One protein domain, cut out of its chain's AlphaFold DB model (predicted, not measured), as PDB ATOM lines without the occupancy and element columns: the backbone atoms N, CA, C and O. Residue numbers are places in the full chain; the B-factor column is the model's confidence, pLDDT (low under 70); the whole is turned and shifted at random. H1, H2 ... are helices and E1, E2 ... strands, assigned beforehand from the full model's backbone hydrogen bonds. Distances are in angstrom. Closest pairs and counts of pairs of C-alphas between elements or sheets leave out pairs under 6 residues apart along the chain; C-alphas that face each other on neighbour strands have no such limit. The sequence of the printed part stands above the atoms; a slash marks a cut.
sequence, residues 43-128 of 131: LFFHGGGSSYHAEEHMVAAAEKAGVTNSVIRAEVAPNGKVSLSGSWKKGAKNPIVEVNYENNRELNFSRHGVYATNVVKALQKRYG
ATOM      1  N   LEU A  43      47.289  44.810   0.276       98.50
ATOM      2  CA  LEU A  43      45.876  45.187   0.234       98.50
ATOM      3  C   LEU A  43      45.544  45.703  -1.168       98.50
ATOM      4  O   LEU A  43      46.185  46.636  -1.648       98.50
ATOM      5  N   PHE A  44      44.531  45.110  -1.786       98.50
ATOM      6  CA  PHE A  44      43.987  45.516  -3.076       98.50
ATOM      7  C   PHE A  44      42.708  46.322  -2.861       98.50
ATOM      8  O   PHE A  44      41.829  45.887  -2.121       98.50
ATOM      9  N   PHE A  45      42.622  47.496  -3.484       97.88
ATOM     10  CA  PHE A  45      41.472  48.394  -3.389       97.88
ATOM     11  C   PHE A  45      40.949  48.710  -4.785       97.88
ATOM     12  O   PHE A  45      41.730  49.102  -5.654       97.88
ATOM     13  N   HIS A  46      39.633  48.626  -4.956       97.62
ATOM     14  CA  HIS A  46      38.980  48.979  -6.208       97.62
ATOM     15  C   HIS A  46      38.721  50.479  -6.367       97.62
ATOM     16  O   HIS A  46      38.672  51.252  -5.407       97.62
ATOM     17  N   GLY A  47      38.508  50.883  -7.620       95.00
ATOM     18  CA  GLY A  47      38.080  52.232  -7.990       95.00
ATOM     19  C   GLY A  47      36.581  52.489  -7.784       95.00
ATOM     20  O   GLY A  47      35.803  51.597  -7.435       95.00
ATOM     21  N   GLY A  48      36.164  53.733  -8.031       95.31
ATOM     22  CA  GLY A  48      34.772  54.160  -7.875       95.31
ATOM     23  C   GLY A  48      33.790  53.377  -8.760       95.31
ATOM     24  O   GLY A  48      34.058  53.127  -9.930       95.31
ATOM     25  N   GLY A  49      32.642  52.997  -8.202       96.44
ATOM     26  CA  GLY A  49      31.585  52.233  -8.874       96.44
ATOM     27  C   GLY A  49      31.890  50.747  -9.095       96.44
ATOM     28  O   GLY A  49      31.058  50.061  -9.683       96.44
ATOM     29  N   SER A  50      33.046  50.265  -8.633       97.25
ATOM     30  CA  SER A  50      33.492  48.876  -8.777       97.25
ATOM     31  C   SER A  50      33.282  48.057  -7.490       97.25
ATOM     32  O   SER A  50      32.556  48.470  -6.587       97.25
ATOM     33  N   SER A  51      33.888  46.877  -7.414       98.00
ATOM     34  CA  SER A  51      33.969  46.016  -6.230       98.00
ATOM     35  C   SER A  51      35.297  45.258  -6.248       98.00
ATOM     36  O   SER A  51      36.021  45.339  -7.239       98.00
ATOM     37  N   TYR A  52      35.557  44.463  -5.210       98.31
ATOM     38  CA  TYR A  52      36.741  43.595  -5.123       98.31
ATOM     39  C   TYR A  52      36.983  42.684  -6.346       98.31
ATOM     40  O   TYR A  52      38.112  42.271  -6.597       98.31
ATOM     41  N   HIS A  53      35.940  42.370  -7.126       98.38
ATOM     42  CA  HIS A  53      36.071  41.569  -8.349       98.38
ATOM     43  C   HIS A  53      37.012  42.209  -9.381       98.38
ATOM     44  O   HIS A  53      37.568  41.515 -10.230       98.38
ATOM     45  N   ALA A  54      37.209  43.533  -9.335       98.06
ATOM     46  CA  ALA A  54      38.132  44.203 -10.246       98.06
ATOM     47  C   ALA A  54      39.590  43.779 -10.021       98.06
ATOM     48  O   ALA A  54      40.381  43.818 -10.963       98.06
ATOM     49  N   GLU A  55      39.943  43.308  -8.825       97.88
ATOM     50  CA  GLU A  55      41.306  42.922  -8.470       97.88
ATOM     51  C   GLU A  55      41.533  41.403  -8.519       97.88
ATOM     52  O   GLU A  55      42.687  40.975  -8.581       97.88
ATOM     53  N   GLU A  56      40.470  40.589  -8.597       98.19
ATOM     54  CA  GLU A  56      40.542  39.114  -8.609       98.19
ATOM     55  C   GLU A  56      41.512  38.578  -9.673       98.19
ATOM     56  O   GLU A  56      42.231  37.611  -9.434       98.19
ATOM     57  N   HIS A  57      41.600  39.220 -10.843       98.06
ATOM     58  CA  HIS A  57      42.526  38.801 -11.901       98.06
ATOM     59  C   HIS A  57      44.005  38.939 -11.489       98.06
ATOM     60  O   HIS A  57      44.824  38.076 -11.816       98.06
ATOM     61  N   MET A  58      44.356  39.997 -10.749       98.25
ATOM     62  CA  MET A  58      45.706  40.197 -10.215       98.25
ATOM     63  C   MET A  58      45.994  39.217  -9.079       98.25
ATOM     64  O   MET A  58      47.089  38.656  -9.008       98.25
ATOM     65  N   VAL A  59      45.006  38.986  -8.212       98.50
ATOM     66  CA  VAL A  59      45.111  38.034  -7.100       98.50
ATOM     67  C   VAL A  59      45.299  36.612  -7.625       98.50
ATOM     68  O   VAL A  59      46.260  35.946  -7.243       98.50
ATOM     69  N   ALA A  60      44.481  36.185  -8.586       98.50
ATOM     70  CA  ALA A  60      44.591  34.879  -9.227       98.50
ATOM     71  C   ALA A  60      45.942  34.695  -9.937       98.50
ATOM     72  O   ALA A  60      46.530  33.612  -9.890       98.50
ATOM     73  N   ALA A  61      46.478  35.747 -10.568       98.56
ATOM     74  CA  ALA A  61      47.817  35.705 -11.151       98.56
ATOM     75  C   ALA A  61      48.905  35.512 -10.079       98.56
ATOM     76  O   ALA A  61      49.815  34.703 -10.274       98.56
ATOM     77  N   ALA A  62      48.797  36.198  -8.935       98.38
ATOM     78  CA  ALA A  62      49.717  36.035  -7.811       98.38
ATOM     79  C   ALA A  62      49.647  34.620  -7.206       98.38
ATOM     80  O   ALA A  62      50.686  34.021  -6.917       98.38
ATOM     81  N   GLU A  63      48.447  34.057  -7.062       98.31
ATOM     82  CA  GLU A  63      48.260  32.673  -6.613       98.31
ATOM     83  C   GLU A  63      48.851  31.669  -7.608       98.31
ATOM     84  O   GLU A  63      49.632  30.798  -7.220       98.31
ATOM     85  N   LYS A  64      48.567  31.829  -8.908       98.44
ATOM     86  CA  LYS A  64      49.099  30.964  -9.974       98.44
ATOM     87  C   LYS A  64      50.625  31.014 -10.065       98.44
ATOM     88  O   LYS A  64      51.253  30.003 -10.369       98.44
ATOM     89  N   ALA A  65      51.224  32.170  -9.787       98.31
ATOM     90  CA  ALA A  65      52.672  32.341  -9.720       98.31
ATOM     91  C   ALA A  65      53.299  31.784  -8.424       98.31
ATOM     92  O   ALA A  65      54.516  31.841  -8.259       98.31
ATOM     93  N   GLY A  66      52.496  31.265  -7.488       97.81
ATOM     94  CA  GLY A  66      52.972  30.734  -6.211       97.81
ATOM     95  C   GLY A  66      53.428  31.806  -5.217       97.81
ATOM     96  O   GLY A  66      54.103  31.484  -4.238       97.81
ATOM     97  N   VAL A  67      53.072  33.078  -5.439       97.94
ATOM     98  CA  VAL A  67      53.440  34.199  -4.553       97.94
ATOM     99  C   VAL A  67      52.736  34.079  -3.206       97.94
ATOM    100  O   VAL A  67      53.322  34.396  -2.166       97.94
ATOM    101  N   THR A  68      51.483  33.627  -3.227       97.94
ATOM    102  CA  THR A  68      50.639  33.446  -2.049       97.94
ATOM    103  C   THR A  68      49.632  32.321  -2.262       97.94
ATOM    104  O   THR A  68      49.365  31.904  -3.382       97.94
ATOM    105  N   ASN A  69      49.065  31.844  -1.162       97.19
ATOM    106  CA  ASN A  69      47.872  30.992  -1.107       97.19
ATOM    107  C   ASN A  69      46.926  31.459   0.015       97.19
ATOM    108  O   ASN A  69      46.153  30.684   0.579       97.19
ATOM    109  N   SER A  70      47.116  32.701   0.457       98.00
ATOM    110  CA  SER A  70      46.565  33.249   1.689       98.00
ATOM    111  C   SER A  70      45.798  34.520   1.359       98.00
ATOM    112  O   SER A  70      46.235  35.624   1.682       98.00
ATOM    113  N   VAL A  71      44.646  34.351   0.716       98.50
ATOM    114  CA  VAL A  71      43.735  35.436   0.342       98.50
ATOM    115  C   VAL A  71      42.572  35.490   1.332       98.50
ATOM    116  O   VAL A  71      42.023  34.462   1.732       98.50
ATOM    117  N   ILE A  72      42.218  36.694   1.772       98.69
ATOM    118  CA  ILE A  72      40.976  36.973   2.504       98.69
ATOM    119  C   ILE A  72      40.314  38.212   1.913       98.69
ATOM    120  O   ILE A  72      40.966  38.992   1.220       98.69
ATOM    121  N   ARG A  73      39.052  38.444   2.270       98.81
ATOM    122  CA  ARG A  73      38.326  39.651   1.869       98.81
ATOM    123  C   ARG A  73      37.975  40.521   3.069       98.81
ATOM    124  O   ARG A  73      37.563  40.005   4.110       98.81
ATOM    125  N   ALA A  74      38.142  41.829   2.922       98.88
ATOM    126  CA  ALA A  74      37.696  42.835   3.873       98.88
ATOM    127  C   ALA A  74      36.502  43.601   3.298       98.88
ATOM    128  O   ALA A  74      36.658  44.371   2.358       98.88
ATOM    129  N   GLU A  75      35.326  43.413   3.888       98.81
ATOM    130  CA  GLU A  75      34.114  44.161   3.544       98.81
ATOM    131  C   GLU A  75      34.025  45.399   4.431       98.81
ATOM    132  O   GLU A  75      34.043  45.277   5.663       98.81
ATOM    133  N   VAL A  76      33.925  46.580   3.826       98.75
ATOM    134  CA  VAL A  76      33.758  47.850   4.535       98.75
ATOM    135  C   VAL A  76      32.361  48.393   4.279       98.75
ATOM    136  O   VAL A  76      32.053  48.870   3.187       98.75
ATOM    137  N   ALA A  77      31.531  48.363   5.318       98.50
ATOM    138  CA  ALA A  77      30.181  48.905   5.270       98.50
ATOM    139  C   ALA A  77      30.189  50.444   5.125       98.50
ATOM    140  O   ALA A  77      31.176  51.090   5.495       98.50
ATOM    141  N   PRO A  78      29.082  51.089   4.699       97.44
ATOM    142  CA  PRO A  78      29.016  52.548   4.536       97.44
ATOM    143  C   PRO A  78      29.333  53.348   5.810       97.44
ATOM    144  O   PRO A  78      29.786  54.493   5.750       97.44
ATOM    145  N   ASN A  79      29.143  52.757   6.990       97.56
ATOM    146  CA  ASN A  79      29.517  53.363   8.272       97.56
ATOM    147  C   ASN A  79      31.001  53.157   8.653       97.56
ATOM    148  O   ASN A  79      31.419  53.563   9.734       97.56
ATOM    149  N   GLY A  80      31.797  52.520   7.794       98.19
ATOM    150  CA  GLY A  80      33.214  52.234   8.003       98.19
ATOM    151  C   GLY A  80      33.505  50.993   8.846       98.19
ATOM    152  O   GLY A  80      34.675  50.736   9.141       98.19
ATOM    153  N   LYS A  81      32.489  50.220   9.255       98.62
ATOM    154  CA  LYS A  81      32.689  48.945   9.955       98.62
ATOM    155  C   LYS A  81      33.293  47.920   8.998       98.62
ATOM    156  O   LYS A  81      32.787  47.733   7.898       98.62
ATOM    157  N   VAL A  82      34.330  47.223   9.459       98.81
ATOM    158  CA  VAL A  82      35.025  46.191   8.680       98.81
ATOM    159  C   VAL A  82      34.626  44.799   9.151       98.81
ATOM    160  O   VAL A  82      34.654  44.517  10.353       98.81
ATOM    161  N   SER A  83      34.311  43.917   8.206       98.56
ATOM    162  CA  SER A  83      34.221  42.473   8.431       98.56
ATOM    163  C   SER A  83      35.241  41.737   7.560       98.56
ATOM    164  O   SER A  83      35.576  42.188   6.470       98.56
ATOM    165  N   LEU A  84      35.805  40.642   8.079       98.56
ATOM    166  CA  LEU A  84      36.870  39.895   7.407       98.56
ATOM    167  C   LEU A  84      36.395  38.475   7.091       98.56
ATOM    168  O   LEU A  84      36.257  37.656   8.006       98.56
ATOM    169  N   SER A  85      36.213  38.182   5.809       98.00
ATOM    170  CA  SER A  85      35.807  36.876   5.288       98.00
ATOM    171  C   SER A  85      37.033  36.008   5.009       98.00
ATOM    172  O   SER A  85      37.978  36.442   4.353       98.00
ATOM    173  N   GLY A  86      37.030  34.778   5.523       97.06
ATOM    174  CA  GLY A  86      38.189  33.882   5.500       97.06
ATOM    175  C   GLY A  86      39.137  34.079   6.688       97.06
ATOM    176  O   GLY A  86      38.856  34.816   7.643       97.06
ATOM    177  N   SER A  87      40.260  33.362   6.668       96.56
ATOM    178  CA  SER A  87      41.297  33.447   7.699       96.56
ATOM    179  C   SER A  87      42.656  33.016   7.168       96.56
ATOM    180  O   SER A  87      42.752  31.982   6.509       96.56
ATOM    181  N   TRP A  88      43.713  33.725   7.550       96.81
ATOM    182  CA  TRP A  88      45.077  33.259   7.320       96.81
ATOM    183  C   TRP A  88      45.517  32.246   8.371       96.81
ATOM    184  O   TRP A  88      45.152  32.344   9.544       96.81
ATOM    185  N   LYS A  89      46.342  31.288   7.946       94.31
ATOM    186  CA  LYS A  89      47.019  30.341   8.837       94.31
ATOM    187  C   LYS A  89      48.312  30.958   9.376       94.31
ATOM    188  O   LYS A  89      48.881  31.873   8.781       94.31
ATOM    189  N   LYS A  90      48.810  30.432  10.499       92.88
ATOM    190  CA  LYS A  90      50.126  30.813  11.033       92.88
ATOM    191  C   LYS A  90      51.199  30.577   9.962       92.88
ATOM    192  O   LYS A  90      51.231  29.511   9.358       92.88
ATOM    193  N   GLY A  91      52.073  31.561   9.756       90.50
ATOM    194  CA  GLY A  91      53.137  31.475   8.750       90.50
ATOM    195  C   GLY A  91      52.675  31.673   7.303       90.50
ATOM    196  O   GLY A  91      53.440  31.345   6.398       90.50
ATOM    197  N   ALA A  92      51.463  32.199   7.078       95.62
ATOM    198  CA  ALA A  92      51.034  32.654   5.756       95.62
ATOM    199  C   ALA A  92      52.105  33.563   5.130       95.62
ATOM    200  O   ALA A  92      52.614  34.463   5.797       95.62
ATOM    201  N   LYS A  93      52.464  33.297   3.872       95.12
ATOM    202  CA  LYS A  93      53.464  34.061   3.116       95.12
ATOM    203  C   LYS A  93      52.747  35.029   2.184       95.12
ATOM    204  O   LYS A  93      51.777  34.631   1.551       95.12
ATOM    205  N   ASN A  94      53.230  36.271   2.124       96.44
ATOM    206  CA  ASN A  94      52.681  37.364   1.310       96.44
ATOM    207  C   ASN A  94      51.138  37.372   1.260       96.44
ATOM    208  O   ASN A  94      50.558  37.206   0.187       96.44
ATOM    209  N   PRO A  95      50.445  37.465   2.410       98.00
ATOM    210  CA  PRO A  95      48.996  37.358   2.419       98.00
ATOM    211  C   PRO A  95      48.361  38.497   1.620       98.00
ATOM    212  O   PRO A  95      48.852  39.624   1.653       98.00
ATOM    213  N   ILE A  96      47.263  38.217   0.931       98.75
ATOM    214  CA  ILE A  96      46.518  39.219   0.171       98.75
ATOM    215  C   ILE A  96      45.182  39.494   0.861       98.75
ATOM    216  O   ILE A  96      44.528  38.581   1.373       98.75
ATOM    217  N   VAL A  97      44.799  40.769   0.893       98.81
ATOM    218  CA  VAL A  97      43.467  41.220   1.292       98.81
ATOM    219  C   VAL A  97      42.818  41.914   0.109       98.81
ATOM    220  O   VAL A  97      43.286  42.965  -0.322       98.81
ATOM    221  N   GLU A  98      41.722  41.356  -0.372       98.81
ATOM    222  CA  GLU A  98      40.825  42.041  -1.297       98.81
ATOM    223  C   GLU A  98      39.908  42.954  -0.483       98.81
ATOM    224  O   GLU A  98      39.179  42.487   0.394       98.81
ATOM    225  N   VAL A  99      39.975  44.266  -0.696       98.81
ATOM    226  CA  VAL A  99      39.154  45.228   0.039       98.81
ATOM    227  C   VAL A  99      37.966  45.638  -0.814       98.81
ATOM    228  O   VAL A  99      38.128  46.174  -1.906       98.81
ATOM    229  N   ASN A 100      36.768  45.439  -0.275       98.69
ATOM    230  CA  ASN A 100      35.521  45.860  -0.885       98.69
ATOM    231  C   ASN A 100      34.906  47.006  -0.078       98.69
ATOM    232  O   ASN A 100      34.604  46.856   1.108       98.69
ATOM    233  N   TYR A 101      34.706  48.156  -0.713       98.31
ATOM    234  CA  TYR A 101      33.922  49.248  -0.150       98.31
ATOM    235  C   TYR A 101      32.476  49.105  -0.614       98.31
ATOM    236  O   TYR A 101      32.178  49.324  -1.784       98.31
ATOM    237  N   GLU A 102      31.556  48.795   0.302       97.88
ATOM    238  CA  GLU A 102      30.130  48.683  -0.036       97.88
ATOM    239  C   GLU A 102      29.581  50.016  -0.571       97.88
ATOM    240  O   GLU A 102      28.809  50.043  -1.528       97.88
ATOM    241  N   ASN A 103      30.037  51.142  -0.006       96.94
ATOM    242  CA  ASN A 103      29.779  52.470  -0.560       96.94
ATOM    243  C   ASN A 103      30.795  52.816  -1.664       96.94
ATOM    244  O   ASN A 103      31.617  53.721  -1.519       96.94
ATOM    245  N   ASN A 104      30.756  52.070  -2.765       95.50
ATOM    246  CA  ASN A 104      31.738  52.152  -3.848       95.50
ATOM    247  C   ASN A 104      31.683  53.445  -4.680       95.50
ATOM    248  O   ASN A 104      32.553  53.655  -5.520       95.50
ATOM    249  N   ARG A 105      30.684  54.312  -4.492       95.94
ATOM    250  CA  ARG A 105      30.542  55.602  -5.198       95.94
ATOM    251  C   ARG A 105      30.767  56.807  -4.283       95.94
ATOM    252  O   ARG A 105      30.364  57.915  -4.621       95.94
ATOM    253  N   GLU A 106      31.388  56.592  -3.129       95.06
ATOM    254  CA  GLU A 106      31.760  57.663  -2.214       95.06
ATOM    255  C   GLU A 106      32.700  58.672  -2.901       95.06
ATOM    256  O   GLU A 106      33.735  58.314  -3.462       95.06
ATOM    257  N   LEU A 107      32.314  59.950  -2.869       93.19
ATOM    258  CA  LEU A 107      33.048  61.046  -3.513       93.19
ATOM    259  C   LEU A 107      33.918  61.821  -2.517       93.19
ATOM    260  O   LEU A 107      34.789  62.594  -2.915       93.19
ATOM    261  N   ASN A 108      33.713  61.622  -1.214       94.81
ATOM    262  CA  ASN A 108      34.558  62.200  -0.183       94.81
ATOM    263  C   ASN A 108      35.773  61.299   0.079       94.81
ATOM    264  O   ASN A 108      35.722  60.359   0.874       94.81
ATOM    265  N   PHE A 109      36.908  61.637  -0.530       90.88
ATOM    266  CA  PHE A 109      38.156  60.881  -0.382       90.88
ATOM    267  C   PHE A 109      38.667  60.776   1.064       90.88
ATOM    268  O   PHE A 109      39.305  59.782   1.415       90.88
ATOM    269  N   SER A 110      38.339  61.724   1.945       96.00
ATOM    270  CA  SER A 110      38.681  61.604   3.369       96.00
ATOM    271  C   SER A 110      37.980  60.404   4.016       96.00
ATOM    272  O   SER A 110      38.554  59.751   4.889       96.00
ATOM    273  N   ARG A 111      36.772  60.044   3.555       95.94
ATOM    274  CA  ARG A 111      36.069  58.834   4.009       95.94
ATOM    275  C   ARG A 111      36.765  57.564   3.526       95.94
ATOM    276  O   ARG A 111      36.889  56.630   4.314       95.94
ATOM    277  N   HIS A 112      37.325  57.551   2.313       93.81
ATOM    278  CA  HIS A 112      38.166  56.435   1.856       93.81
ATOM    279  C   HIS A 112      39.405  56.250   2.742       93.81
ATOM    280  O   HIS A 112      39.746  55.120   3.085       93.81
ATOM    281  N   GLY A 113      40.039  57.343   3.182       96.25
ATOM    282  CA  GLY A 113      41.150  57.278   4.138       96.25
ATOM    283  C   GLY A 113      40.749  56.641   5.474       96.25
ATOM    284  O   GLY A 113      41.473  55.800   6.014       96.25
ATOM    285  N   VAL A 114      39.558  56.977   5.984       98.06
ATOM    286  CA  VAL A 114      38.990  56.346   7.189       98.06
ATOM    287  C   VAL A 114      38.719  54.858   6.958       98.06
ATOM    288  O   VAL A 114      39.084  54.036   7.799       98.06
ATOM    289  N   TYR A 115      38.131  54.487   5.820       98.38
ATOM    290  CA  TYR A 115      37.851  53.091   5.472       98.38
ATOM    291  C   TYR A 115      39.128  52.251   5.391       98.38
ATOM    292  O   TYR A 115      39.226  51.232   6.078       98.38
ATOM    293  N   ALA A 116      40.140  52.714   4.657       98.19
ATOM    294  CA  ALA A 116      41.438  52.047   4.573       98.19
ATOM    295  C   ALA A 116      42.091  51.896   5.959       98.19
ATOM    296  O   ALA A 116      42.558  50.815   6.324       98.19
ATOM    297  N   THR A 117      42.047  52.950   6.780       98.25
ATOM    298  CA  THR A 117      42.558  52.915   8.161       98.25
ATOM    299  C   THR A 117      41.847  51.854   9.000       98.25
ATOM    300  O   THR A 117      42.484  51.131   9.770       98.25
ATOM    301  N   ASN A 118      40.526  51.733   8.862       98.69
ATOM    302  CA  ASN A 118      39.750  50.741   9.597       98.69
ATOM    303  C   ASN A 118      40.094  49.312   9.160       98.69
ATOM    304  O   ASN A 118      40.168  48.431  10.017       98.69
ATOM    305  N   VAL A 119      40.367  49.083   7.869       98.69
ATOM    306  CA  VAL A 119      40.838  47.780   7.366       98.69
ATOM    307  C   VAL A 119      42.177  47.420   8.002       98.69
ATOM    308  O   VAL A 119      42.305  46.341   8.583       98.69
ATOM    309  N   VAL A 120      43.144  48.342   7.994       98.25
ATOM    310  CA  VAL A 120      44.451  48.130   8.639       98.25
ATOM    311  C   VAL A 120      44.277  47.800  10.122       98.25
ATOM    312  O   VAL A 120      44.792  46.786  10.589       98.25
ATOM    313  N   LYS A 121      43.481  48.580  10.863       97.88
ATOM    314  CA  LYS A 121      43.211  48.324  12.289       97.88
ATOM    315  C   LYS A 121      42.546  46.968  12.528       97.88
ATOM    316  O   LYS A 121      42.892  46.283  13.492       97.88
ATOM    317  N   ALA A 122      41.616  46.551  11.668       98.19
ATOM    318  CA  ALA A 122      40.976  45.241  11.765       98.19
ATOM    319  C   ALA A 122      41.988  44.100  11.568       98.19
ATOM    320  O   ALA A 122      41.986  43.134  12.336       98.19
ATOM    321  N   LEU A 123      42.895  44.233  10.596       97.56
ATOM    322  CA  LEU A 123      43.970  43.270  10.344       97.56
ATOM    323  C   LEU A 123      44.982  43.233  11.495       97.56
ATOM    324  O   LEU A 123      45.324  42.151  11.971       97.56
ATOM    325  N   GLN A 124      45.409  44.390  12.005       96.44
ATOM    326  CA  GLN A 124      46.288  44.487  13.175       96.44
ATOM    327  C   GLN A 124      45.649  43.821  14.400       96.44
ATOM    328  O   GLN A 124      46.281  42.989  15.053       96.44
ATOM    329  N   LYS A 125      44.366  44.102  14.666       96.00
ATOM    330  CA  LYS A 125      43.618  43.488  15.768       96.00
ATOM    331  C   LYS A 125      43.473  41.975  15.606       96.00
ATOM    332  O   LYS A 125      43.570  41.271  16.600       96.00
ATOM    333  N   ARG A 126      43.237  41.462  14.392       96.31
ATOM    334  CA  ARG A 126      43.026  40.021  14.154       96.31
ATOM    335  C   ARG A 126      44.322  39.221  14.058       96.31
ATOM    336  O   ARG A 126      44.331  38.062  14.455       96.31
ATOM    337  N   TYR A 127      45.407  39.818  13.567       96.19
ATOM    338  CA  TYR A 127      46.630  39.090  13.201       96.19
ATOM    339  C   TYR A 127      47.918  39.604  13.855       96.19
ATOM    340  O   TYR A 127      48.982  39.018  13.663       96.19
ATOM    341  N   GLY A 128      47.853  40.672  14.652       93.69
ATOM    342  CA  GLY A 128      49.001  41.184  15.402       93.69
ATOM    343  C   GLY A 128      50.085  41.784  14.506       93.69
ATOM    344  O   GLY A 128      51.258  41.787  14.885       93.69
TER     345      GLY A 128
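This is residues 43 to 128 of the 131 residues of the protein "Alpha/beta hydrolase" of Lactobacillus crispatus (UniProt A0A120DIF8). Long helix H2 runs slantwise over one face of a twisted four-stranded sheet, in two layers; H1 only grazes the sheet. The printed part has 86 residues, with E1, H1, E2, E3, E4, H2 in order; the mixed sheet runs E1, E4, E2, E3. Of mixed class, it is compact: radius of gyration of the C-alphas 12.9 A, spans 37, 28 and 17 A.

E1, residues 43 to 45, begins at C-alpha 43 (45.876, 45.187, 0.234). H1 is 56 to 64, E2 71 to 76, E3 82 to 85, E4 96 to 101. H2, 109 to 127, 27.0 A long, ends at C-alpha 127 (46.630, 39.090, 13.201).

E4 is parallel to E1, N 44 to O 97 2.9 A, and to E2, N 74 to O 98 2.8 A. E1, H1 and E2 form a split strand-helix-strand unit, E4 between its strands, its crossover right-handed. E2 and E3 form an antiparallel hairpin, N 75 to O 83 2.9 A. H2's height over the sheet is 8.6 A; its closest C-alphas with E3 are Val 119 and Val 82, 6.2 A. In both helices every O i to N i+4 pair is within hydrogen-bond range.

The printed part has no cut or long link; no printed residue is under pLDDT 70.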